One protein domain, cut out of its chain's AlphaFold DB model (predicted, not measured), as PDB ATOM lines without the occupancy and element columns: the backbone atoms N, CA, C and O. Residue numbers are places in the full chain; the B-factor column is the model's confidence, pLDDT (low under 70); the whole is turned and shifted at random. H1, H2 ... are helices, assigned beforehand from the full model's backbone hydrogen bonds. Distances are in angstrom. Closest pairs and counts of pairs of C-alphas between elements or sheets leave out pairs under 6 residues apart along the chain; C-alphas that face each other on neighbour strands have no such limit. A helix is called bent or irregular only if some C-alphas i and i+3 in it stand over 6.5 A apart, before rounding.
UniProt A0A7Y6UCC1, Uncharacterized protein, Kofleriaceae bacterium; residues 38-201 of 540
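What this domain is: This is residues 38 to 201 of the 540 residues of an uncharacterized protein of Kofleriaceae bacterium (UniProt A0A7Y6UCC1). The helices follow one another along the longest axis of an oblong body: H6 is at the core, the hairpin of H4 and H5 packs on one side of it, and H8 and H10 pack on the other. H1 and H2 make one end beyond H4, H3 packs on H5, and H11 crosses H10 at the other end. Here are 164 printed residues with eleven named helices, H1 to H11 in chain order, and no named strand: the class is all helix. The whole is compact, with a radius of gyration of the C-alphas of 15.6 A and spans of 47 by 33 by 28 A.

How they stand to each other: Start at H4, residues 87 to 100, which forms a helical hairpin with H5, residues 103 to 111, at a shallow tilt of 15 degrees; their closest C-alphas, of Ala 94 and Val 106, are 4.7 A apart. Go on to the hub, H6, residues 115 to 126, irregular with C-alphas 119 and 122 7.3 A apart. Residues 117 to 121 of H6 alone touch H5, closest at the C-alphas of Val 110 and Arg 118, 5.7 A, and these two helices are also a helical hairpin. H8, residues 150 to 163, touches residues 118 to 122 of H6 alone, opposite ways at a shallow tilt of 6 degrees, closest at the C-alphas of Pro 122 and Leu 153, 6.6 A. H10, residues 173 to 182, touches H6 closest at the C-alphas of Thr 123 and Ala 179, 5.1 A. Residues 196 to 200 of H11, residues 189 to 200, alone touch H10, about perpendicular at 75 degrees, closest at the C-alphas of Gln 177 and Ala 199, 4.9 A. Back at H4, its residues 92 to 96 alone touch residues 64 to 68 of H2, residues 56 to 69, closest at the C-alphas of Val 67 and Leu 93, 6.4 A. Every O i to N i+4 pair is within hydrogen-bond range in H2, H4, H5, H8, H10 and H11, against 6 of 8 in H6.

Where its parts are: Find C-alpha 38 at (77.511, 228.384, -7.560), where H1, residues 38 to 45, begins; it touches H2. H2 runs 20.3 A, H4 20.0 A, H8 19.9 A and H6 18.3 A. H3, residues 72 to 80, touches H5; H7, residues 131 to 134, and H9, residues 166 to 171, touch no helix. H11 ends at C-alpha 200, (84.221, 190.233, 10.829).

The domain as a whole: Look to Thr 53 and Glu 190 for the C-alphas farthest apart, 51.0 A. The printed part has no cut; the link from H7 to H8, residues 135 to 149, is long. Confidence is under 70 at residues 49 to 56, 128 to 143 and 201.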
ATOM      1  N   PRO A  38      76.732 228.626  -8.777       86.12
ATOM      2  CA  PRO A  38      77.511 228.384  -7.560       86.12
ATOM      3  C   PRO A  38      77.702 226.903  -7.217       86.12
ATOM      4  O   PRO A  38      78.773 226.514  -6.761       86.12
ATOM      5  N   LEU A  39      76.688 226.066  -7.455       89.19
ATOM      6  CA  LEU A  39      76.774 224.635  -7.176       89.19
ATOM      7  C   LEU A  39      77.762 223.945  -8.124       89.19
ATOM      8  O   LEU A  39      78.533 223.092  -7.691       89.19
ATOM      9  N   PHE A  40      77.752 224.306  -9.410       90.81
ATOM     10  CA  PHE A  40      78.664 223.716 -10.394       90.81
ATOM     11  C   PHE A  40      80.107 224.119 -10.101       90.81
ATOM     12  O   PHE A  40      81.004 223.276 -10.129       90.81
ATOM     13  N   ASP A  41      80.315 225.392  -9.767       86.00
ATOM     14  CA  ASP A  41      81.627 225.933  -9.424       86.00
ATOM     15  C   ASP A  41      82.208 225.209  -8.204       86.00
ATOM     16  O   ASP A  41      83.336 224.701  -8.255       86.00
ATOM     17  N   ALA A  42      81.403 225.073  -7.147       82.50
ATOM     18  CA  ALA A  42      81.794 224.380  -5.929       82.50
ATOM     19  C   ALA A  42      82.086 222.890  -6.197       82.50
ATOM     20  O   ALA A  42      83.157 222.392  -5.841       82.50
ATOM     21  N   ALA A  43      81.226 222.200  -6.956       86.25
ATOM     22  CA  ALA A  43      81.401 220.785  -7.299       86.25
ATOM     23  C   ALA A  43      82.671 220.469  -8.110       86.25
ATOM     24  O   ALA A  43      83.179 219.337  -8.072       86.25
ATOM     25  N   LEU A  44      83.195 221.452  -8.847       80.12
ATOM     26  CA  LEU A  44      84.408 221.316  -9.649       80.12
ATOM     27  C   LEU A  44      85.694 221.656  -8.891       80.12
ATOM     28  O   LEU A  44      86.747 221.146  -9.291       80.12
ATOM     29  N   THR A  45      85.634 222.512  -7.863       74.50
ATOM     30  CA  THR A  45      86.833 223.176  -7.306       74.50
ATOM     31  C   THR A  45      86.966 223.139  -5.794       74.50
ATOM     32  O   THR A  45      88.089 223.194  -5.292       74.50
ATOM     33  N   GLU A  46      85.870 223.005  -5.057       74.00
ATOM     34  CA  GLU A  46      85.890 223.125  -3.607       74.00
ATOM     35  C   GLU A  46      86.117 221.756  -2.963       74.00
ATOM     36  O   GLU A  46      85.243 220.893  -2.945       74.00
ATOM     37  N   LYS A  47      87.314 221.526  -2.428       73.56
ATOM     38  CA  LYS A  47      87.568 220.335  -1.614       73.56
ATOM     39  C   LYS A  47      87.079 220.589  -0.192       73.56
ATOM     40  O   LYS A  47      87.464 221.587   0.413       73.56
ATOM     41  N   LEU A  48      86.315 219.659   0.381       71.38
ATOM     42  CA  LEU A  48      85.745 219.828   1.723       71.38
ATOM     43  C   LEU A  48      86.777 219.489   2.813       71.38
ATOM     44  O   LEU A  48      86.695 218.471   3.498       71.38
ATOM     45  N   ALA A  49      87.788 220.344   2.958       65.69
ATOM     46  CA  ALA A  49      88.841 220.246   3.967       65.69
ATOM     47  C   ALA A  49      88.899 221.521   4.816       65.69
ATOM     48  O   ALA A  49      88.501 222.577   4.345       65.69
ATOM     49  N   ALA A  50      89.405 221.425   6.048       63.06
ATOM     50  CA  ALA A  50      89.613 222.604   6.889       63.06
ATOM     51  C   ALA A  50      90.619 223.563   6.241       63.06
ATOM     52  O   ALA A  50      91.644 223.121   5.710       63.06
ATOM     53  N   THR A  51      90.346 224.858   6.338       61.09
ATOM     54  CA  THR A  51      91.206 225.924   5.821       61.09
ATOM     55  C   THR A  51      91.601 226.874   6.943       61.09
ATOM     56  O   THR A  51      91.368 226.614   8.124       61.09
ATOM     57  N   THR A  52      92.279 227.964   6.593       56.78
ATOM     58  CA  THR A  52      92.695 228.980   7.564       56.78
ATOM     59  C   THR A  52      91.533 229.777   8.146       56.78
ATOM     60  O   THR A  52      91.687 230.339   9.228       56.78
ATOM     61  N   THR A  53      90.404 229.858   7.442       60.34
ATOM     62  CA  THR A  53      89.263 230.705   7.824       60.34
ATOM     63  C   THR A  53      88.016 229.903   8.191       60.34
ATOM     64  O   THR A  53      87.154 230.432   8.887       60.34
ATOM     65  N   LEU A  54      87.920 228.650   7.738       64.69
ATOM     66  CA  LEU A  54      86.742 227.813   7.900       64.69
ATOM     67  C   LEU A  54      87.158 226.429   8.388       64.69
ATOM     68  O   LEU A  54      88.059 225.780   7.843       64.69
ATOM     69  N   ASP A  55      86.489 225.963   9.437       69.31
ATOM     70  CA  ASP A  55      86.672 224.593   9.881       69.31
ATOM     71  C   ASP A  55      85.945 223.609   8.946       69.31
ATOM     72  O   ASP A  55      85.066 223.958   8.154       69.31
ATOM     73  N   ALA A  56      86.356 222.340   8.987       68.94
ATOM     74  CA  ALA A  56      85.767 221.325   8.118       68.94
ATOM     75  C   ALA A  56      84.245 221.126   8.334       68.94
ATOM     76  O   ALA A  56      83.541 220.954   7.338       68.94
ATOM     77  N   PRO A  57      83.706 221.126   9.575       73.00
ATOM     78  CA  PRO A  57      82.258 221.107   9.798       73.00
ATOM     79  C   PRO A  57      81.514 222.247   9.095       73.00
ATOM     80  O   PRO A  57      80.492 221.993   8.458       73.00
ATOM     81  N   GLU A  58      82.024 223.475   9.179       74.38
ATOM     82  CA  GLU A  58      81.425 224.646   8.544       74.38
ATOM     83  C   GLU A  58      81.472 224.542   7.014       74.38
ATOM     84  O   GLU A  58      80.466 224.804   6.350       74.38
ATOM     85  N   HIS A  59      82.586 224.061   6.451       75.75
ATOM     86  CA  HIS A  59      82.691 223.733   5.024       75.75
ATOM     87  C   HIS A  59      81.624 222.737   4.574       75.75
ATOM     88  O   HIS A  59      80.899 222.983   3.610       75.75
ATOM     89  N   VAL A  60      81.482 221.622   5.293       77.75
ATOM     90  CA  VAL A  60      80.484 220.600   4.953       77.75
ATOM     91  C   VAL A  60      79.062 221.151   5.091       77.75
ATOM     92  O   VAL A  60      78.222 220.852   4.247       77.75
ATOM     93  N   ALA A  61      78.782 221.978   6.103       78.88
ATOM     94  CA  ALA A  61      77.465 222.586   6.289       78.88
ATOM     95  C   ALA A  61      77.088 223.527   5.131       78.88
ATOM     96  O   ALA A  61      75.970 223.451   4.619       78.88
ATOM     97  N   ARG A  62      78.022 224.371   4.674       79.62
ATOM     98  CA  ARG A  62      77.813 225.271   3.524       79.62
ATOM     99  C   ARG A  62      77.632 224.497   2.220       79.62
ATOM    100  O   ARG A  62      76.694 224.767   1.473       79.62
ATOM    101  N   ALA A  63      78.473 223.492   1.983       83.44
ATOM    102  CA  ALA A  63      78.342 222.618   0.823       83.44
ATOM    103  C   ALA A  63      76.998 221.869   0.823       83.44
ATOM    104  O   ALA A  63      76.355 221.728  -0.217       83.44
ATOM    105  N   TRP A  64      76.528 221.435   1.996       86.56
ATOM    106  CA  TRP A  64      75.231 220.781   2.123       86.56
ATOM    107  C   TRP A  64      74.052 221.719   1.850       86.56
ATOM    108  O   TRP A  64      73.114 221.309   1.172       86.56
ATOM    109  N   ASP A  65      74.091 222.975   2.308       86.62
ATOM    110  CA  ASP A  65      73.051 223.966   1.984       86.62
ATOM    111  C   ASP A  65      72.951 224.209   0.467       86.62
ATOM    112  O   ASP A  65      71.848 224.200  -0.085       86.62
ATOM    113  N   LEU A  66      74.093 224.311  -0.228       88.75
ATOM    114  CA  LEU A  66      74.133 224.411  -1.693       88.75
ATOM    115  C   LEU A  66      73.471 223.200  -2.361       88.75
ATOM    116  O   LEU A  66      72.607 223.351  -3.226       88.75
ATOM    117  N   VAL A  67      73.829 221.991  -1.929       91.25
ATOM    118  CA  VAL A  67      73.267 220.750  -2.474       91.25
ATOM    119  C   VAL A  67      71.768 220.612  -2.163       91.25
ATOM    120  O   VAL A  67      71.005 220.160  -3.019       91.25
ATOM    121  N   ARG A  68      71.301 221.031  -0.980       90.06
ATOM    122  CA  ARG A  68      69.873 220.985  -0.610       90.06
ATOM    123  C   ARG A  68      69.010 221.878  -1.495       90.06
ATOM    124  O   ARG A  68      67.878 221.499  -1.809       90.06
ATOM    125  N   ARG A  69      69.542 223.038  -1.889       91.00
ATOM    126  CA  ARG A  69      68.869 224.025  -2.747       91.00
ATOM    127  C   ARG A  69      68.964 223.713  -4.236       91.00
ATOM    128  O   ARG A  69      68.271 224.364  -5.011       91.00
ATOM    129  N   ALA A  70      69.780 222.731  -4.621       92.75
ATOM    130  CA  ALA A  70      69.895 222.299  -6.004       92.75
ATOM    131  C   ALA A  70      68.509 221.985  -6.589       92.75
ATOM    132  O   ALA A  70      67.678 221.314  -5.970       92.75
ATOM    133  N   THR A  71      68.265 222.443  -7.805       93.62
ATOM    134  CA  THR A  71      67.108 222.077  -8.619       93.62
ATOM    135  C   THR A  71      67.300 220.683  -9.224       93.62
ATOM    136  O   THR A  71      68.411 220.152  -9.275       93.62
ATOM    137  N   ALA A  72      66.215 220.072  -9.709       92.06
ATOM    138  CA  ALA A  72      66.297 218.787 -10.410       92.06
ATOM    139  C   ALA A  72      67.180 218.875 -11.671       92.06
ATOM    140  O   ALA A  72      67.972 217.977 -11.930       92.06
ATOM    141  N   VAL A  73      67.107 219.994 -12.403       93.06
ATOM    142  CA  VAL A  73      67.912 220.231 -13.615       93.06
ATOM    143  C   VAL A  73      69.403 220.304 -13.290       93.06
ATOM    144  O   VAL A  73      70.221 219.714 -13.994       93.06
ATOM    145  N   GLU A  74      69.775 220.995 -12.212       93.88
ATOM    146  CA  GLU A  74      71.171 221.068 -11.769       93.88
ATOM    147  C   GLU A  74      71.698 219.697 -11.342       93.88
ATOM    148  O   GLU A  74      72.810 219.328 -11.723       93.88
ATOM    149  N   ARG A  75      70.901 218.920 -10.595       93.88
ATOM    150  CA  ARG A  75      71.283 217.558 -10.193       93.88
ATOM    151  C   ARG A  75      71.452 216.631 -11.391       93.88
ATOM    152  O   ARG A  75      72.491 215.986 -11.478       93.88
ATOM    153  N   ASP A  76      70.501 216.608 -12.322       93.19
ATOM    154  CA  ASP A  76      70.576 215.799 -13.549       93.19
ATOM    155  C   ASP A  76      71.802 216.178 -14.399       93.19
ATOM    156  O   ASP A  76      72.567 215.318 -14.843       93.19
ATOM    157  N   THR A  77      72.064 217.480 -14.549       93.25
ATOM    158  CA  THR A  77      73.248 217.984 -15.260       93.25
ATOM    159  C   THR A  77      74.538 217.503 -14.594       93.25
ATOM    160  O   THR A  77      75.420 216.951 -15.256       93.25
ATOM    161  N   LEU A  78      74.656 217.645 -13.272       94.19
ATOM    162  CA  LEU A  78      75.828 217.183 -12.525       94.19
ATOM    163  C   LEU A  78      75.978 215.659 -12.555       94.19
ATOM    164  O   LEU A  78      77.105 215.167 -12.610       94.19
ATOM    165  N   ALA A  79      74.875 214.911 -12.563       93.31
ATOM    166  CA  ALA A  79      74.883 213.453 -12.616       93.31
ATOM    167  C   ALA A  79      75.439 212.944 -13.960       93.31
ATOM    168  O   ALA A  79      76.329 212.087 -13.980       93.31
ATOM    169  N   LYS A  80      75.060 213.585 -15.078       92.19
ATOM    170  CA  LYS A  80      75.641 213.342 -16.417       92.19
ATOM    171  C   LYS A  80      77.150 213.599 -16.478       92.19
ATOM    172  O   LYS A  80      77.857 212.957 -17.255       92.19
ATOM    173  N   HIS A  81      77.658 214.499 -15.637       90.56
ATOM    174  CA  HIS A  81      79.077 214.852 -15.540       90.56
ATOM    175  C   HIS A  81      79.774 214.287 -14.289       90.56
ATOM    176  O   HIS A  81      80.901 214.684 -13.977       90.56
ATOM    177  N   ALA A  82      79.161 213.321 -13.591       90.06
ATOM    178  CA  ALA A  82      79.574 212.896 -12.253       90.06
ATOM    179  C   ALA A  82      81.040 212.449 -12.155       90.06
ATOM    180  O   ALA A  82      81.692 212.717 -11.149       90.06
ATOM    181  N   HIS A  83      81.598 211.805 -13.186       85.19
ATOM    182  CA  HIS A  83      83.002 211.364 -13.195       85.19
ATOM    183  C   HIS A  83      83.991 212.507 -12.981       85.19
ATOM    184  O   HIS A  83      85.013 212.321 -12.316       85.19
ATOM    185  N   ALA A  84      83.646 213.688 -13.482       79.44
ATOM    186  CA  ALA A  84      84.505 214.849 -13.461       79.44
ATOM    187  C   ALA A  84      84.417 215.661 -12.169       79.44
ATOM    188  O   ALA A  84      85.274 216.503 -11.928       79.44
ATOM    189  N   LEU A  85      83.411 215.439 -11.325       85.44
ATOM    190  CA  LEU A  85      83.255 216.185 -10.075       85.44
ATOM    191  C   LEU A  85      84.321 215.782  -9.047       85.44
ATOM    192  O   LEU A  85      85.005 214.764  -9.192       85.44
ATOM    193  N   LEU A  86      84.487 216.575  -7.993       82.25
ATOM    194  CA  LEU A  86      85.276 216.158  -6.833       82.25
ATOM    195  C   LEU A  86      84.518 215.083  -6.041       82.25
ATOM    196  O   LEU A  86      83.293 215.116  -5.950       82.25
ATOM    197  N   ASN A  87      85.236 214.109  -5.471       82.88
ATOM    198  CA  ASN A  87      84.603 212.966  -4.794       82.88
ATOM    199  C   ASN A  87      83.704 213.389  -3.621       82.88
ATOM    200  O   ASN A  87      82.646 212.792  -3.440       82.88
ATOM    201  N   ASP A  88      84.084 214.439  -2.889       82.00
ATOM    202  CA  ASP A  88      83.274 215.001  -1.803       82.00
ATOM    203  C   ASP A  88      81.884 215.413  -2.318       82.00
ATOM    204  O   ASP A  88      80.854 215.014  -1.779       82.00
ATOM    205  N   TRP A  89      81.839 216.119  -3.447       87.62
ATOM    206  CA  TRP A  89      80.593 216.580  -4.054       87.62
ATOM    207  C   TRP A  89      79.784 215.461  -4.694       87.62
ATOM    208  O   TRP A  89      78.563 215.461  -4.564       87.62
ATOM    209  N   LYS A  90      80.433 214.461  -5.308       91.06
ATOM    210  CA  LYS A  90      79.734 213.244  -5.764       91.06
ATOM    211  C   LYS A  90      78.994 212.587  -4.599       91.06
ATOM    212  O   LYS A  90      77.851 212.178  -4.759       91.06
ATOM    213  N   LEU A  91      79.634 212.496  -3.430       90.19
ATOM    214  CA  LEU A  91      79.017 211.908  -2.246       90.19
ATOM    215  C   LEU A  91      77.864 212.773  -1.714       90.19
ATOM    216  O   LEU A  91      76.794 212.227  -1.471       90.19
ATOM    217  N   LEU A  92      78.032 214.094  -1.576       90.75
ATOM    218  CA  LEU A  92      76.934 214.969  -1.134       90.75
ATOM    219  C   LEU A  92      75.738 214.923  -2.095       90.75
ATOM    220  O   LEU A  92      74.603 214.761  -1.655       90.75
ATOM    221  N   LEU A  93      75.974 214.999  -3.406       94.12
ATOM    222  CA  LEU A  93      74.911 214.912  -4.410       94.12
ATOM    223  C   LEU A  93      74.215 213.543  -4.383       94.12
ATOM    224  O   LEU A  93      72.991 213.486  -4.482       94.12
ATOM    225  N   ALA A  94      74.959 212.452  -4.158       93.81
ATOM    226  CA  ALA A  94      74.375 211.126  -3.954       93.81
ATOM    227  C   ALA A  94      73.503 211.055  -2.688       93.81
ATOM    228  O   ALA A  94      72.426 210.468  -2.725       93.81
ATOM    229  N   LEU A  95      73.937 211.659  -1.576       92.06
ATOM    230  CA  LEU A  95      73.152 211.712  -0.336       92.06
ATOM    231  C   LEU A  95      71.867 212.526  -0.513       92.06
ATOM    232  O   LEU A  95      70.822 212.151   0.014       92.06
ATOM    233  N   ARG A  96      71.919 213.610  -1.290       93.06
ATOM    234  CA  ARG A  96      70.732 214.408  -1.608       93.06
ATOM    235  C   ARG A  96      69.762 213.671  -2.519       93.06
ATOM    236  O   ARG A  96      68.569 213.662  -2.238       93.06
ATOM    237  N   ALA A  97      70.261 213.027  -3.569       94.00
ATOM    238  CA  ALA A  97      69.440 212.173  -4.421       94.00
ATOM    239  C   ALA A  97      68.781 211.048  -3.598       94.00
ATOM    240  O   ALA A  97      67.599 210.760  -3.763       94.00
ATOM    241  N   TRP A  98      69.510 210.476  -2.632       93.38
ATOM    242  CA  TRP A  98      68.976 209.465  -1.717       93.38
ATOM    243  C   TRP A  98      67.810 209.982  -0.868       93.38
ATOM    244  O   TRP A  98      66.769 209.322  -0.797       93.38
ATOM    245  N   GLU A  99      67.985 211.156  -0.253       91.62
ATOM    246  CA  GLU A  99      66.966 211.846   0.551       91.62
ATOM    247  C   GLU A  99      65.695 212.135  -0.264       91.62
ATOM    248  O   GLU A  99      64.589 212.053   0.264       91.62
ATOM    249  N   LEU A 100      65.843 212.423  -1.560       92.69
ATOM    250  CA  LEU A 100      64.738 212.737  -2.468       92.69
ATOM    251  C   LEU A 100      64.067 211.514  -3.111       92.69
ATOM    252  O   LEU A 100      63.038 211.672  -3.765       92.69
ATOM    253  N   GLY A 101      64.613 210.305  -2.952       93.00
ATOM    254  CA  GLY A 101      64.088 209.124  -3.650       93.00
ATOM    255  C   GLY A 101      64.543 208.985  -5.109       93.00
ATOM    256  O   GLY A 101      63.944 208.227  -5.866       93.00
ATOM    257  N   GLU A 102      65.593 209.700  -5.511       93.94
ATOM    258  CA  GLU A 102      66.123 209.760  -6.880       93.94
ATOM    259  C   GLU A 102      67.147 208.630  -7.122       93.94
ATOM    260  O   GLU A 102      68.364 208.831  -7.171       93.94
ATOM    261  N   ASP A 103      66.659 207.390  -7.221       92.12
ATOM    262  CA  ASP A 103      67.511 206.190  -7.246       92.12
ATOM    263  C   ASP A 103      68.473 206.136  -8.461       92.12
ATOM    264  O   ASP A 103      69.547 205.527  -8.384       92.12
ATOM    265  N   MET A 104      68.124 206.767  -9.589       92.94
ATOM    266  CA  MET A 104      68.974 206.809 -10.789       92.94
ATOM    267  C   MET A 104      70.199 207.706 -10.587       92.94
ATOM    268  O   MET A 104      71.325 207.301 -10.888       92.94
ATOM    269  N   GLU A 105      70.002 208.890 -10.026       94.38
ATOM    270  CA  GLU A 105      71.025 209.879  -9.712       94.38
ATOM    271  C   GLU A 105      71.963 209.347  -8.624       94.38
ATOM    272  O   GLU A 105      73.186 209.439  -8.774       94.38
ATOM    273  N   VAL A 106      71.425 208.675  -7.592       94.75
ATOM    274  CA  VAL A 106      72.235 207.931  -6.606       94.75
ATOM    275  C   VAL A 106      73.188 206.980  -7.325       94.75
ATOM    276  O   VAL A 106      74.398 207.007  -7.089       94.75
ATOM    277  N   ARG A 107      72.672 206.151  -8.244       94.88
ATOM    278  CA  ARG A 107      73.498 205.190  -8.988       94.88
ATOM    279  C   ARG A 107      74.558 205.891  -9.829       94.88
ATOM    280  O   ARG A 107      75.683 205.399  -9.860       94.88
ATOM    281  N   GLN A 108      74.247 207.005 -10.489       95.38
ATOM    282  CA  GLN A 108      75.215 207.741 -11.309       95.38
ATOM    283  C   GLN A 108      76.356 208.324 -10.462       95.38
ATOM    284  O   GLN A 108      77.526 208.040 -10.732       95.38
ATOM    285  N   PHE A 109      76.038 209.050  -9.388       95.62
ATOM    286  CA  PHE A 109      77.055 209.646  -8.520       95.62
ATOM    287  C   PHE A 109      77.895 208.593  -7.792       95.62
ATOM    288  O   PHE A 109      79.126 208.686  -7.772       95.62
ATOM    289  N   VAL A 110      77.267 207.541  -7.256       94.19
ATOM    290  CA  VAL A 110      77.993 206.461  -6.573       94.19
ATOM    291  C   VAL A 110      78.853 205.668  -7.558       94.19
ATOM    292  O   VAL A 110      80.006 205.363  -7.258       94.19
ATOM    293  N   ARG A 111      78.385 205.387  -8.780       94.44
ATOM    294  CA  ARG A 111      79.223 204.738  -9.809       94.44
ATOM    295  C   ARG A 111      80.401 205.606 -10.256       94.44
ATOM    296  O   ARG A 111      81.397 205.054 -10.715       94.44
ATOM    297  N   ALA A 112      80.340 206.923 -10.097       90.81
ATOM    298  CA  ALA A 112      81.460 207.815 -10.386       90.81
ATOM    299  C   ALA A 112      82.501 207.905  -9.249       90.81
ATOM    300  O   ALA A 112      83.583 208.468  -9.447       90.81
ATOM    301  N   LEU A 113      82.200 207.358  -8.066       88.88
ATOM    302  CA  LEU A 113      83.108 207.316  -6.919       88.88
ATOM    303  C   LEU A 113      84.106 206.141  -7.005       88.88
ATOM    304  O   LEU A 113      83.808 205.115  -7.624       88.88
ATOM    305  N   PRO A 114      85.282 206.219  -6.353       86.50
ATOM    306  CA  PRO A 114      86.151 205.060  -6.141       86.50
ATOM    307  C   PRO A 114      85.485 203.997  -5.255       86.50
ATOM    308  O   PRO A 114      84.701 204.332  -4.370       86.50
ATOM    309  N   TRP A 115      85.842 202.717  -5.413       88.56
ATOM    310  CA  TRP A 115      85.205 201.608  -4.679       88.56
ATOM    311  C   TRP A 115      85.163 201.773  -3.157       88.56
ATOM    312  O   TRP A 115      84.139 201.463  -2.557       88.56
ATOM    313  N   GLY A 116      86.225 202.299  -2.537       85.31
ATOM    314  CA  GLY A 116      86.226 202.557  -1.092       85.31
ATOM    315  C   GLY A 116      85.103 203.506  -0.656       85.31
ATOM    316  O   GLY A 116      84.488 203.281   0.375       85.31
ATOM    317  N   TRP A 117      84.776 204.505  -1.479       87.94
ATOM    318  CA  TRP A 117      83.672 205.437  -1.232       87.94
ATOM    319  C   TRP A 117      82.313 204.804  -1.539       87.94
ATOM    320  O   TRP A 117      81.372 205.002  -0.780       87.94
ATOM    321  N   ARG A 118      82.212 203.993  -2.604       92.50
ATOM    322  CA  ARG A 118      80.973 203.256  -2.924       92.50
ATOM    323  C   ARG A 118      80.564 202.335  -1.785       92.50
ATOM    324  O   ARG A 118      79.429 202.375  -1.335       92.50
ATOM    325  N   LEU A 119      81.510 201.529  -1.302       90.94
ATOM    326  CA  LEU A 119      81.283 200.578  -0.213       90.94
ATOM    327  C   LEU A 119      80.975 201.280   1.114       90.94
ATOM    328  O   LEU A 119      80.313 200.691   1.962       90.94
ATOM    329  N   ALA A 120      81.431 202.521   1.280       88.38
ATOM    330  CA  ALA A 120      81.157 203.337   2.455       88.38
ATOM    331  C   ALA A 120      79.858 204.154   2.363       88.38
ATOM    332  O   ALA A 120      79.436 204.728   3.363       88.38
ATOM    333  N   PHE A 121      79.213 204.218   1.193       90.31
ATOM    334  CA  PHE A 121      78.007 205.020   0.988       90.31
ATOM    335  C   PHE A 121      76.898 204.739   2.022       90.31
ATOM    336  O   PHE A 121      76.366 205.705   2.568       90.31
ATOM    337  N   PRO A 122      76.581 203.478   2.394       89.31
ATOM    338  CA  PRO A 122      75.575 203.228   3.424       89.31
ATOM    339  C   PRO A 122      75.954 203.789   4.789       89.31
ATOM    340  O   PRO A 122      75.098 204.328   5.485       89.31
ATOM    341  N   THR A 123      77.238 203.715   5.151       85.69
ATOM    342  CA  THR A 123      77.750 204.364   6.358       85.69
ATOM    343  C   THR A 123      77.439 205.853   6.301       85.69
ATOM    344  O   THR A 123      76.829 206.356   7.235       85.69
ATOM    345  N   CYS A 124      77.735 206.532   5.184       83.56
ATOM    346  CA  CYS A 124      77.456 207.963   5.010       83.56
ATOM    347  C   CYS A 124      75.972 208.332   5.133       83.56
ATOM    348  O   CYS A 124      75.666 209.388   5.683       83.56
ATOM    349  N   VAL A 125      75.066 207.487   4.629       87.38
ATOM    350  CA  VAL A 125      73.612 207.694   4.748       87.38
ATOM    351  C   VAL A 125      73.163 207.575   6.209       87.38
ATOM    352  O   VAL A 125      72.383 208.390   6.696       87.38
ATOM    353  N   VAL A 126      73.659 206.565   6.930       81.88
ATOM    354  CA  VAL A 126      73.250 206.285   8.316       81.88
ATOM    355  C   VAL A 126      73.830 207.304   9.290       81.88
ATOM    356  O   VAL A 126      73.103 207.865  10.114       81.88
ATOM    357  N   ASN A 127      75.136 207.521   9.194       74.00
ATOM    358  CA  ASN A 127      75.920 208.408  10.027       74.00
ATOM    359  C   ASN A 127      76.974 209.052   9.121       74.00
ATOM    360  O   ASN A 127      77.917 208.359   8.731       74.00
ATOM    361  N   PRO A 128      76.869 210.345   8.769       59.88
ATOM    362  CA  PRO A 128      77.915 211.032   8.024       59.88
ATOM    363  C   PRO A 128      79.123 211.237   8.949       59.88
ATOM    364  O   PRO A 128      79.477 212.344   9.345       59.88
ATOM    365  N   ALA A 129      79.778 210.144   9.334       50.66
ATOM    366  CA  ALA A 129      81.038 210.181  10.022       50.66
ATOM    367  C   ALA A 129      82.007 210.873   9.067       50.66
ATOM    368  O   ALA A 129      82.365 210.356   8.008       50.66
ATOM    369  N   ALA A 130      82.435 212.065   9.466       46.97
ATOM    370  CA  ALA A 130      83.376 212.926   8.763       46.97
ATOM    371  C   ALA A 130      84.692 212.261   8.331       46.97
ATOM    372  O   ALA A 130      85.489 212.900   7.645       46.97
ATOM    373  N   GLN A 131      84.936 210.996   8.684       48.56
ATOM    374  CA  GLN A 131      86.089 210.231   8.227       48.56
ATOM    375  C   GLN A 131      86.216 210.183   6.702       48.56
ATOM    376  O   GLN A 131      87.344 210.247   6.219       48.56
ATOM    377  N   LEU A 132      85.114 210.105   5.946       52.12
ATOM    378  CA  LEU A 132      85.191 210.000   4.481       52.12
ATOM    379  C   LEU A 132      85.453 211.346   3.805       52.12
ATOM    380  O   LEU A 132      86.352 211.426   2.978       52.12
ATOM    381  N   PHE A 133      84.759 212.407   4.223       49.81
ATOM    382  CA  PHE A 133      84.964 213.759   3.684       49.81
ATOM    383  C   PHE A 133      86.310 214.366   4.090       49.81
ATOM    384  O   PHE A 133      86.961 215.039   3.302       49.81
ATOM    385  N   THR A 134      86.762 214.114   5.322       45.12
ATOM    386  CA  THR A 134      87.913 214.838   5.883       45.12
ATOM    387  C   THR A 134      89.152 213.986   6.062       45.12
ATOM    388  O   THR A 134      90.159 214.536   6.483       45.12
ATOM    389  N   GLY A 135      89.107 212.670   5.813       45.03
ATOM    390  CA  GLY A 135      90.235 211.731   5.930       45.03
ATOM    391  C   GLY A 135      90.875 211.588   7.320       45.03
ATOM    392  O   GLY A 135      91.712 210.708   7.502       45.03
ATOM    393  N   TRP A 136      90.518 212.430   8.298       33.84
ATOM    394  CA  TRP A 136      91.380 212.660   9.460       33.84
ATOM    395  C   TRP A 136      90.657 212.762  10.818       33.84
ATOM    396  O   TRP A 136      91.344 212.649  11.833       33.84
ATOM    397  N   ARG A 137      89.315 212.906  10.926       36.88
ATOM    398  CA  ARG A 137      88.627 212.955  12.249       36.88
ATOM    399  C   ARG A 137      87.235 212.299  12.316       36.88
ATOM    400  O   ARG A 137      86.431 212.386  11.399       36.88
ATOM    401  N   LYS A 138      86.955 211.666  13.468       43.16
ATOM    402  CA  LYS A 138      85.763 210.850  13.809       43.16
ATOM    403  C   LYS A 138      84.560 211.624  14.389       43.16
ATOM    404  O   LYS A 138      83.684 211.004  14.980       43.16
ATOM    405  N   ARG A 139      84.526 212.960  14.344       42.88
ATOM    406  CA  ARG A 139      83.559 213.741  15.146       42.88
ATOM    407  C   ARG A 139      83.003 214.952  14.402       42.88
ATOM    408  O   ARG A 139      83.403 216.075  14.678       42.88
ATOM    409  N   VAL A 140      82.068 214.711  13.493       45.59
ATOM    410  CA  VAL A 140      81.065 215.714  13.109       45.59
ATOM    411  C   VAL A 140      79.720 215.148  13.544       45.59
ATOM    412  O   VAL A 140      79.441 213.980  13.295       45.59
ATOM    413  N   SER A 141      78.957 215.930  14.305       48.00
ATOM    414  CA  SER A 141      77.811 215.464  15.098       48.00
ATOM    415  C   SER A 141      76.447 215.752  14.465       48.00
ATOM    416  O   SER A 141      75.444 215.710  15.170       48.00
ATOM    417  N   PHE A 142      76.382 216.056  13.167       55.41
ATOM    418  CA  PHE A 142      75.115 216.297  12.473       55.41
ATOM    419  C   PHE A 142      74.866 215.241  11.402       55.41
ATOM    420  O   PHE A 142      75.785 214.813  10.711       55.41
ATOM    421  N   ARG A 143      73.608 214.813  11.276       65.88
ATOM    422  CA  ARG A 143      73.149 213.858  10.269       65.88
ATOM    423  C   ARG A 143      72.727 214.620   9.013       65.88
ATOM    424  O   ARG A 143      71.999 215.597   9.124       65.88
ATOM    425  N   LEU A 144      73.187 214.184   7.841       73.94
ATOM    426  CA  LEU A 144      72.840 214.816   6.563       73.94
ATOM    427  C   LEU A 144      71.494 214.314   6.030       73.94
ATOM    428  O   LEU A 144      70.706 215.106   5.534       73.94
ATOM    429  N   VAL A 145      71.231 213.012   6.171       80.06
ATOM    430  CA  VAL A 145      69.995 212.355   5.729       80.06
ATOM    431  C   VAL A 145      69.123 212.055   6.945       80.06
ATOM    432  O   VAL A 145      69.537 211.302   7.825       80.06
ATOM    433  N   GLU A 146      67.922 212.628   7.012       79.81
ATOM    434  CA  GLU A 146      67.020 212.462   8.161       79.81
ATOM    435  C   GLU A 146      66.418 211.048   8.242       79.81
ATOM    436  O   GLU A 146      66.455 210.435   9.312       79.81
ATOM    437  N   ASP A 147      65.963 210.497   7.110       84.25
ATOM    438  CA  ASP A 147      65.469 209.120   6.977       84.25
ATOM    439  C   ASP A 147      66.368 208.290   6.035       84.25
ATOM    440  O   ASP A 147      66.370 208.503   4.821       84.25
ATOM    441  N   PRO A 148      67.126 207.307   6.557       82.94
ATOM    442  CA  PRO A 148      67.967 206.432   5.745       82.94
ATOM    443  C   PRO A 148      67.234 205.556   4.741       82.94
ATOM    444  O   PRO A 148      67.917 204.986   3.895       82.94
ATOM    445  N   ARG A 149      65.909 205.364   4.849       91.81
ATOM    446  CA  ARG A 149      65.170 204.356   4.067       91.81
ATOM    447  C   ARG A 149      65.829 202.973   4.196       91.81
ATOM    448  O   ARG A 149      66.267 202.382   3.210       91.81
ATOM    449  N   TRP A 150      65.945 202.468   5.428       90.69
ATOM    450  CA  TRP A 150      66.783 201.310   5.794       90.69
ATOM    451  C   TRP A 150      66.662 200.088   4.875       90.69
ATOM    452  O   TRP A 150      67.677 199.483   4.533       90.69
ATOM    453  N   ASP A 151      65.451 199.719   4.460       93.25
ATOM    454  CA  ASP A 151      65.244 198.563   3.578       93.25
ATOM    455  C   ASP A 151      65.760 198.810   2.161       93.25
ATOM    456  O   ASP A 151      66.465 197.963   1.608       93.25
ATOM    457  N   ALA A 152      65.506 200.000   1.610       94.19
ATOM    458  CA  ALA A 152      66.080 200.413   0.334       94.19
ATOM    459  C   ALA A 152      67.611 200.479   0.422       94.19
ATOM    460  O   ALA A 152      68.300 200.033  -0.493       94.19
ATOM    461  N   LEU A 153      68.161 200.970   1.539       93.62
ATOM    462  CA  LEU A 153      69.607 201.071   1.738       93.62
ATOM    463  C   LEU A 153      70.274 199.697   1.819       93.62
ATOM    464  O   LEU A 153      71.330 199.486   1.224       93.62
ATOM    465  N   ARG A 154      69.643 198.740   2.510       95.31
ATOM    466  CA  ARG A 154      70.086 197.339   2.545       95.31
ATOM    467  C   ARG A 154      70.044 196.702   1.159       95.31
ATOM    468  O   ARG A 154      71.009 196.044   0.774       95.31
ATOM    469  N   HIS A 155      68.967 196.927   0.408       94.81
ATOM    470  CA  HIS A 155      68.839 196.434  -0.960       94.81
ATOM    471  C   HIS A 155      69.926 197.018  -1.874       94.81
ATOM    472  O   HIS A 155      70.627 196.278  -2.558       94.81
ATOM    473  N   TYR A 156      70.141 198.332  -1.820       95.25
ATOM    474  CA  TYR A 156      71.183 198.991  -2.598       95.25
ATOM    475  C   TYR A 156      72.589 198.517  -2.210       95.25
ATOM    476  O   TYR A 156      73.435 198.271  -3.069       95.25
ATOM    477  N   TYR A 157      72.850 198.319  -0.915       95.12
ATOM    478  CA  TYR A 157      74.138 197.797  -0.470       95.12
ATOM    479  C   TYR A 157      74.398 196.373  -0.968       95.12
ATOM    480  O   TYR A 157      75.520 196.064  -1.368       95.12
ATOM    481  N   ARG A 158      73.363 195.528  -1.031       95.38
ATOM    482  CA  ARG A 158      73.454 194.206  -1.660       95.38
ATOM    483  C   ARG A 158      73.880 194.306  -3.126       95.38
ATOM    484  O   ARG A 158      74.790 193.590  -3.541       95.38
ATOM    485  N   GLU A 159      73.298 195.228  -3.896       94.69
ATOM    486  CA  GLU A 159      73.723 195.473  -5.284       94.69
ATOM    487  C   GLU A 159      75.192 195.918  -5.369       94.69
ATOM    488  O   GLU A 159      75.940 195.448  -6.231       94.69
ATOM    489  N   LEU A 160      75.633 196.798  -4.461       94.19
ATOM    490  CA  LEU A 160      77.025 197.246  -4.399       94.19
ATOM    491  C   LEU A 160      77.982 196.094  -4.085       94.19
ATOM    492  O   LEU A 160      79.020 195.976  -4.736       94.19
ATOM    493  N   LEU A 161      77.639 195.233  -3.122       93.56
ATOM    494  CA  LEU A 161      78.427 194.049  -2.783       93.56
ATOM    495  C   LEU A 161      78.489 193.060  -3.944       93.56
ATOM    496  O   LEU A 161      79.545 192.466  -4.169       93.56
ATOM    497  N   ALA A 162      77.388 192.874  -4.672       91.62
ATOM    498  CA  ALA A 162      77.335 192.014  -5.850       91.62
ATOM    499  C   ALA A 162      78.237 192.542  -6.978       91.62
ATOM    500  O   ALA A 162      78.973 191.768  -7.585       91.62
ATOM    501  N   ALA A 163      78.241 193.858  -7.209       91.62
ATOM    502  CA  ALA A 163      79.060 194.497  -8.239       91.62
ATOM    503  C   ALA A 163      80.541 194.670  -7.846       91.62
ATOM    504  O   ALA A 163      81.384 194.908  -8.714       91.62
ATOM    505  N   ALA A 164      80.869 194.612  -6.552       91.06
ATOM    506  CA  ALA A 164      82.220 194.854  -6.067       91.06
ATOM    507  C   ALA A 164      83.185 193.726  -6.477       91.06
ATOM    508  O   ALA A 164      82.937 192.559  -6.156       91.06
ATOM    509  N   PRO A 165      84.326 194.050  -7.120       89.25
ATOM    510  CA  PRO A 165      85.345 193.054  -7.412       89.25
ATOM    511  C   PRO A 165      85.983 192.560  -6.108       89.25
ATOM    512  O   PRO A 165      86.170 193.336  -5.164       89.25
ATOM    513  N   GLY A 166      86.392 191.288  -6.068       87.19
ATOM    514  CA  GLY A 166      87.007 190.682  -4.879       87.19
ATOM    515  C   GLY A 166      88.228 191.454  -4.362       87.19
ATOM    516  O   GLY A 166      88.438 191.565  -3.157       87.19
ATOM    517  N   THR A 167      88.995 192.081  -5.261       85.69
ATOM    518  CA  THR A 167      90.133 192.949  -4.913       85.69
ATOM    519  C   THR A 167      89.713 194.171  -4.095       85.69
ATOM    520  O   THR A 167      90.401 194.531  -3.139       85.69
ATOM    521  N   ALA A 168      88.583 194.802  -4.434       87.31
ATOM    522  CA  ALA A 168      88.042 195.930  -3.684       87.31
ATOM    523  C   ALA A 168      87.504 195.478  -2.323       87.31
ATOM    524  O   ALA A 168      87.811 196.114  -1.317       87.31
ATOM    525  N   LEU A 169      86.770 194.362  -2.277       88.75
ATOM    526  CA  LEU A 169      86.248 193.792  -1.031       88.75
ATOM    527  C   LEU A 169      87.374 193.455  -0.044       88.75
ATOM    528  O   LEU A 169      87.285 193.786   1.135       88.75
ATOM    529  N   LEU A 170      88.476 192.879  -0.533       86.38
ATOM    530  CA  LEU A 170      89.640 192.568   0.293       86.38
ATOM    531  C   LEU A 170      90.386 193.831   0.754       86.38
ATOM    532  O   LEU A 170      90.756 193.938   1.925       86.38
ATOM    533  N   LYS A 171      90.588 194.803  -0.147       83.69
ATOM    534  CA  LYS A 171      91.289 196.065   0.152       83.69
ATOM    535  C   LYS A 171      90.521 196.942   1.144       83.69
ATOM    536  O   LYS A 171      91.137 197.572   1.998       83.69
ATOM    537  N   TYR A 172      89.194 196.972   1.043       84.75
ATOM    538  CA  TYR A 172      88.308 197.827   1.840       84.75
ATOM    539  C   TYR A 172      87.476 197.030   2.855       84.75
ATOM    540  O   TYR A 172      86.380 197.443   3.229       84.75
ATOM    541  N   ARG A 173      88.000 195.896   3.339       86.00
ATOM    542  CA  ARG A 173      87.297 194.998   4.274       86.00
ATOM    543  C   ARG A 173      86.749 195.696   5.523       86.00
ATOM    544  O   ARG A 173      85.656 195.378   5.964       86.00
ATOM    545  N   SER A 174      87.479 196.671   6.071       83.62
ATOM    546  CA  SER A 174      87.057 197.420   7.263       83.62
ATOM    547  C   SER A 174      85.854 198.314   6.976       83.62
ATOM    548  O   SER A 174      84.966 198.442   7.809       83.62
ATOM    549  N   THR A 175      85.800 198.897   5.777       86.12
ATOM    550  CA  THR A 175      84.658 199.686   5.310       86.12
ATOM    551  C   THR A 175      83.425 198.803   5.136       86.12
ATOM    552  O   THR A 175      82.331 199.187   5.533       86.12
ATOM    553  N   VAL A 176      83.606 197.598   4.584       89.50
ATOM    554  CA  VAL A 176      82.531 196.602   4.458       89.50
ATOM    555  C   VAL A 176      82.015 196.181   5.835       89.50
ATOM    556  O   VAL A 176      80.809 196.183   6.060       89.50
ATOM    557  N   GLN A 177      82.921 195.886   6.771       88.69
ATOM    558  CA  GLN A 177      82.584 195.532   8.150       88.69
ATOM    559  C   GLN A 177      81.730 196.616   8.823       88.69
ATOM    560  O   GLN A 177      80.691 196.315   9.409       88.69
ATOM    561  N   GLU A 178      82.149 197.878   8.721       86.19
ATOM    562  CA  GLU A 178      81.442 199.015   9.311       86.19
ATOM    563  C   GLU A 178      80.041 199.196   8.712       86.19
ATOM    564  O   GLU A 178      79.063 199.284   9.455       86.19
ATOM    565  N   ALA A 179      79.923 199.178   7.381       89.00
ATOM    566  CA  ALA A 179      78.636 199.304   6.702       89.00
ATOM    567  C   ALA A 179      77.682 198.149   7.061       89.00
ATOM    568  O   ALA A 179      76.514 198.384   7.374       89.00
ATOM    569  N   MET A 180      78.173 196.904   7.085       91.88
ATOM    570  CA  MET A 180      77.373 195.738   7.477       91.88
ATOM    571  C   MET A 180      76.881 195.826   8.925       91.88
ATOM    572  O   MET A 180      75.713 195.530   9.191       91.88
ATOM    573  N   ALA A 181      77.748 196.250   9.850       88.88
ATOM    574  CA  ALA A 181      77.391 196.416  11.255       88.88
ATOM    575  C   ALA A 181      76.282 197.465  11.430       88.88
ATOM    576  O   ALA A 181      75.299 197.206  12.120       88.88
ATOM    577  N   LEU A 182      76.413 198.615  10.759       87.06
ATOM    578  CA  LEU A 182      75.440 199.710  10.826       87.06
ATOM    579  C   LEU A 182      74.083 199.346  10.223       87.06
ATOM    580  O   LEU A 182      73.050 199.764  10.734       87.06
ATOM    581  N   LEU A 183      74.071 198.561   9.147       89.06
ATOM    582  CA  LEU A 183      72.838 198.149   8.475       89.06
ATOM    583  C   LEU A 183      72.098 197.008   9.189       89.06
ATOM    584  O   LEU A 183      71.027 196.597   8.724       89.06
ATOM    585  N   HIS A 184      72.676 196.455  10.263       89.38
ATOM    586  CA  HIS A 184      72.291 195.149  10.806       89.38
ATOM    587  C   HIS A 184      72.137 194.124   9.676       89.38
ATOM    588  O   HIS A 184      71.115 193.441   9.551       89.38
ATOM    589  N   TYR A 185      73.130 194.116   8.784       90.50
ATOM    590  CA  TYR A 185      73.061 193.415   7.515       90.50
ATOM    591  C   TYR A 185      72.925 191.912   7.753       90.50
ATOM    592  O   TYR A 185      73.698 191.322   8.505       90.50
ATOM    593  N   ARG A 186      71.931 191.294   7.110       90.88
ATOM    594  CA  ARG A 186      71.724 189.844   7.140       90.88
ATOM    595  C   ARG A 186      72.180 189.276   5.800       90.88
ATOM    596  O   ARG A 186      71.491 189.521   4.807       90.88
ATOM    597  N   PRO A 187      73.322 188.569   5.760       89.12
ATOM    598  CA  PRO A 187      73.804 187.959   4.534       89.12
ATOM    599  C   PRO A 187      72.779 186.985   3.963       89.12
ATOM    600  O   PRO A 187      72.287 186.112   4.681       89.12
ATOM    601  N   ASP A 188      72.495 187.126   2.676       88.81
ATOM    602  CA  ASP A 188      71.655 186.206   1.920       88.81
ATOM    603  C   ASP A 188      72.494 185.479   0.859       88.81
ATOM    604  O   ASP A 188      73.290 186.080   0.140       88.81
ATOM    605  N   GLY A 189      72.367 184.156   0.800       86.56
ATOM    606  CA  GLY A 189      73.234 183.319  -0.031       86.56
ATOM    607  C   GLY A 189      74.688 183.182   0.458       86.56
ATOM    608  O   GLY A 189      75.129 183.752   1.457       86.56
ATOM    609  N   GLU A 190      75.440 182.332  -0.236       85.19
ATOM    610  CA  GLU A 190      76.790 181.898   0.156       85.19
ATOM    611  C   GLU A 190      77.859 182.981  -0.030       85.19
ATOM    612  O   GLU A 190      78.745 183.146   0.816       85.19
ATOM    613  N   ARG A 191      77.725 183.777  -1.096       86.19
ATOM    614  CA  ARG A 191      78.633 184.881  -1.411       86.19
ATOM    615  C   ARG A 191      78.650 185.944  -0.321       86.19
ATOM    616  O   ARG A 191      79.711 186.350   0.148       86.19
ATOM    617  N   GLU A 192      77.476 186.413   0.092       89.00
ATOM    618  CA  GLU A 192      77.374 187.459   1.110       89.00
ATOM    619  C   GLU A 192      77.862 186.965   2.471       89.00
ATOM    620  O   GLU A 192      78.535 187.719   3.174       89.00
ATOM    621  N   ARG A 193      77.575 185.700   2.823       87.25
ATOM    622  CA  ARG A 193      78.105 185.070   4.043       87.25
ATOM    623  C   ARG A 193      79.629 185.069   4.037       87.25
ATOM    624  O   ARG A 193      80.243 185.545   4.982       87.25
ATOM    625  N   SER A 194      80.232 184.672   2.920       85.00
ATOM    626  CA  SER A 194      81.687 184.675   2.761       85.00
ATOM    627  C   SER A 194      82.309 186.076   2.891       85.00
ATOM    628  O   SER A 194      83.365 186.235   3.502       85.00
ATOM    629  N   ILE A 195      81.659 187.117   2.351       88.31
ATOM    630  CA  ILE A 195      82.105 188.514   2.511       88.31
ATOM    631  C   ILE A 195      81.977 188.967   3.968       88.31
ATOM    632  O   ILE A 195      82.876 189.624   4.492       88.31
ATOM    633  N   HIS A 196      80.866 188.627   4.615       88.00
ATOM    634  CA  HIS A 196      80.641 188.927   6.022       88.00
ATOM    635  C   HIS A 196      81.716 188.272   6.902       88.00
ATOM    636  O   HIS A 196      82.352 188.949   7.710       88.00
ATOM    637  N   ASP A 197      81.997 186.989   6.702       84.06
ATOM    638  CA  ASP A 197      82.974 186.251   7.509       84.06
ATOM    639  C   ASP A 197      84.401 186.779   7.308       84.06
ATOM    640  O   ASP A 197      85.149 186.949   8.280       84.06
ATOM    641  N   LEU A 198      84.745 187.170   6.072       82.19
ATOM    642  CA  LEU A 198      85.974 187.909   5.774       82.19
ATOM    643  C   LEU A 198      86.067 189.218   6.573       82.19
ATOM    644  O   LEU A 198      87.133 189.539   7.105       82.19
ATOM    645  N   ALA A 199      84.987 190.000   6.604       84.62
ATOM    646  CA  ALA A 199      84.967 191.333   7.194       84.62
ATOM    647  C   ALA A 199      85.005 191.301   8.733       84.62
ATOM    648  O   ALA A 199      85.673 192.137   9.340       84.62
ATOM    649  N   PHE A 200      84.341 190.331   9.366       83.25
ATOM    650  CA  PHE A 200      84.221 190.233  10.829       83.25
ATOM    651  C   PHE A 200      85.222 189.283  11.493       83.25
ATOM    652  O   PHE A 200      85.219 189.168  12.717       83.25
ATOM    653  N   ALA A 201      86.096 188.641  10.713       67.38
ATOM    654  CA  ALA A 201      87.132 187.738  11.205       67.38
ATOM    655  C   ALA A 201      86.582 186.653  12.153       67.38
ATOM    656  O   ALA A 201      86.971 186.556  13.317       67.38
TER     657      ALA A 201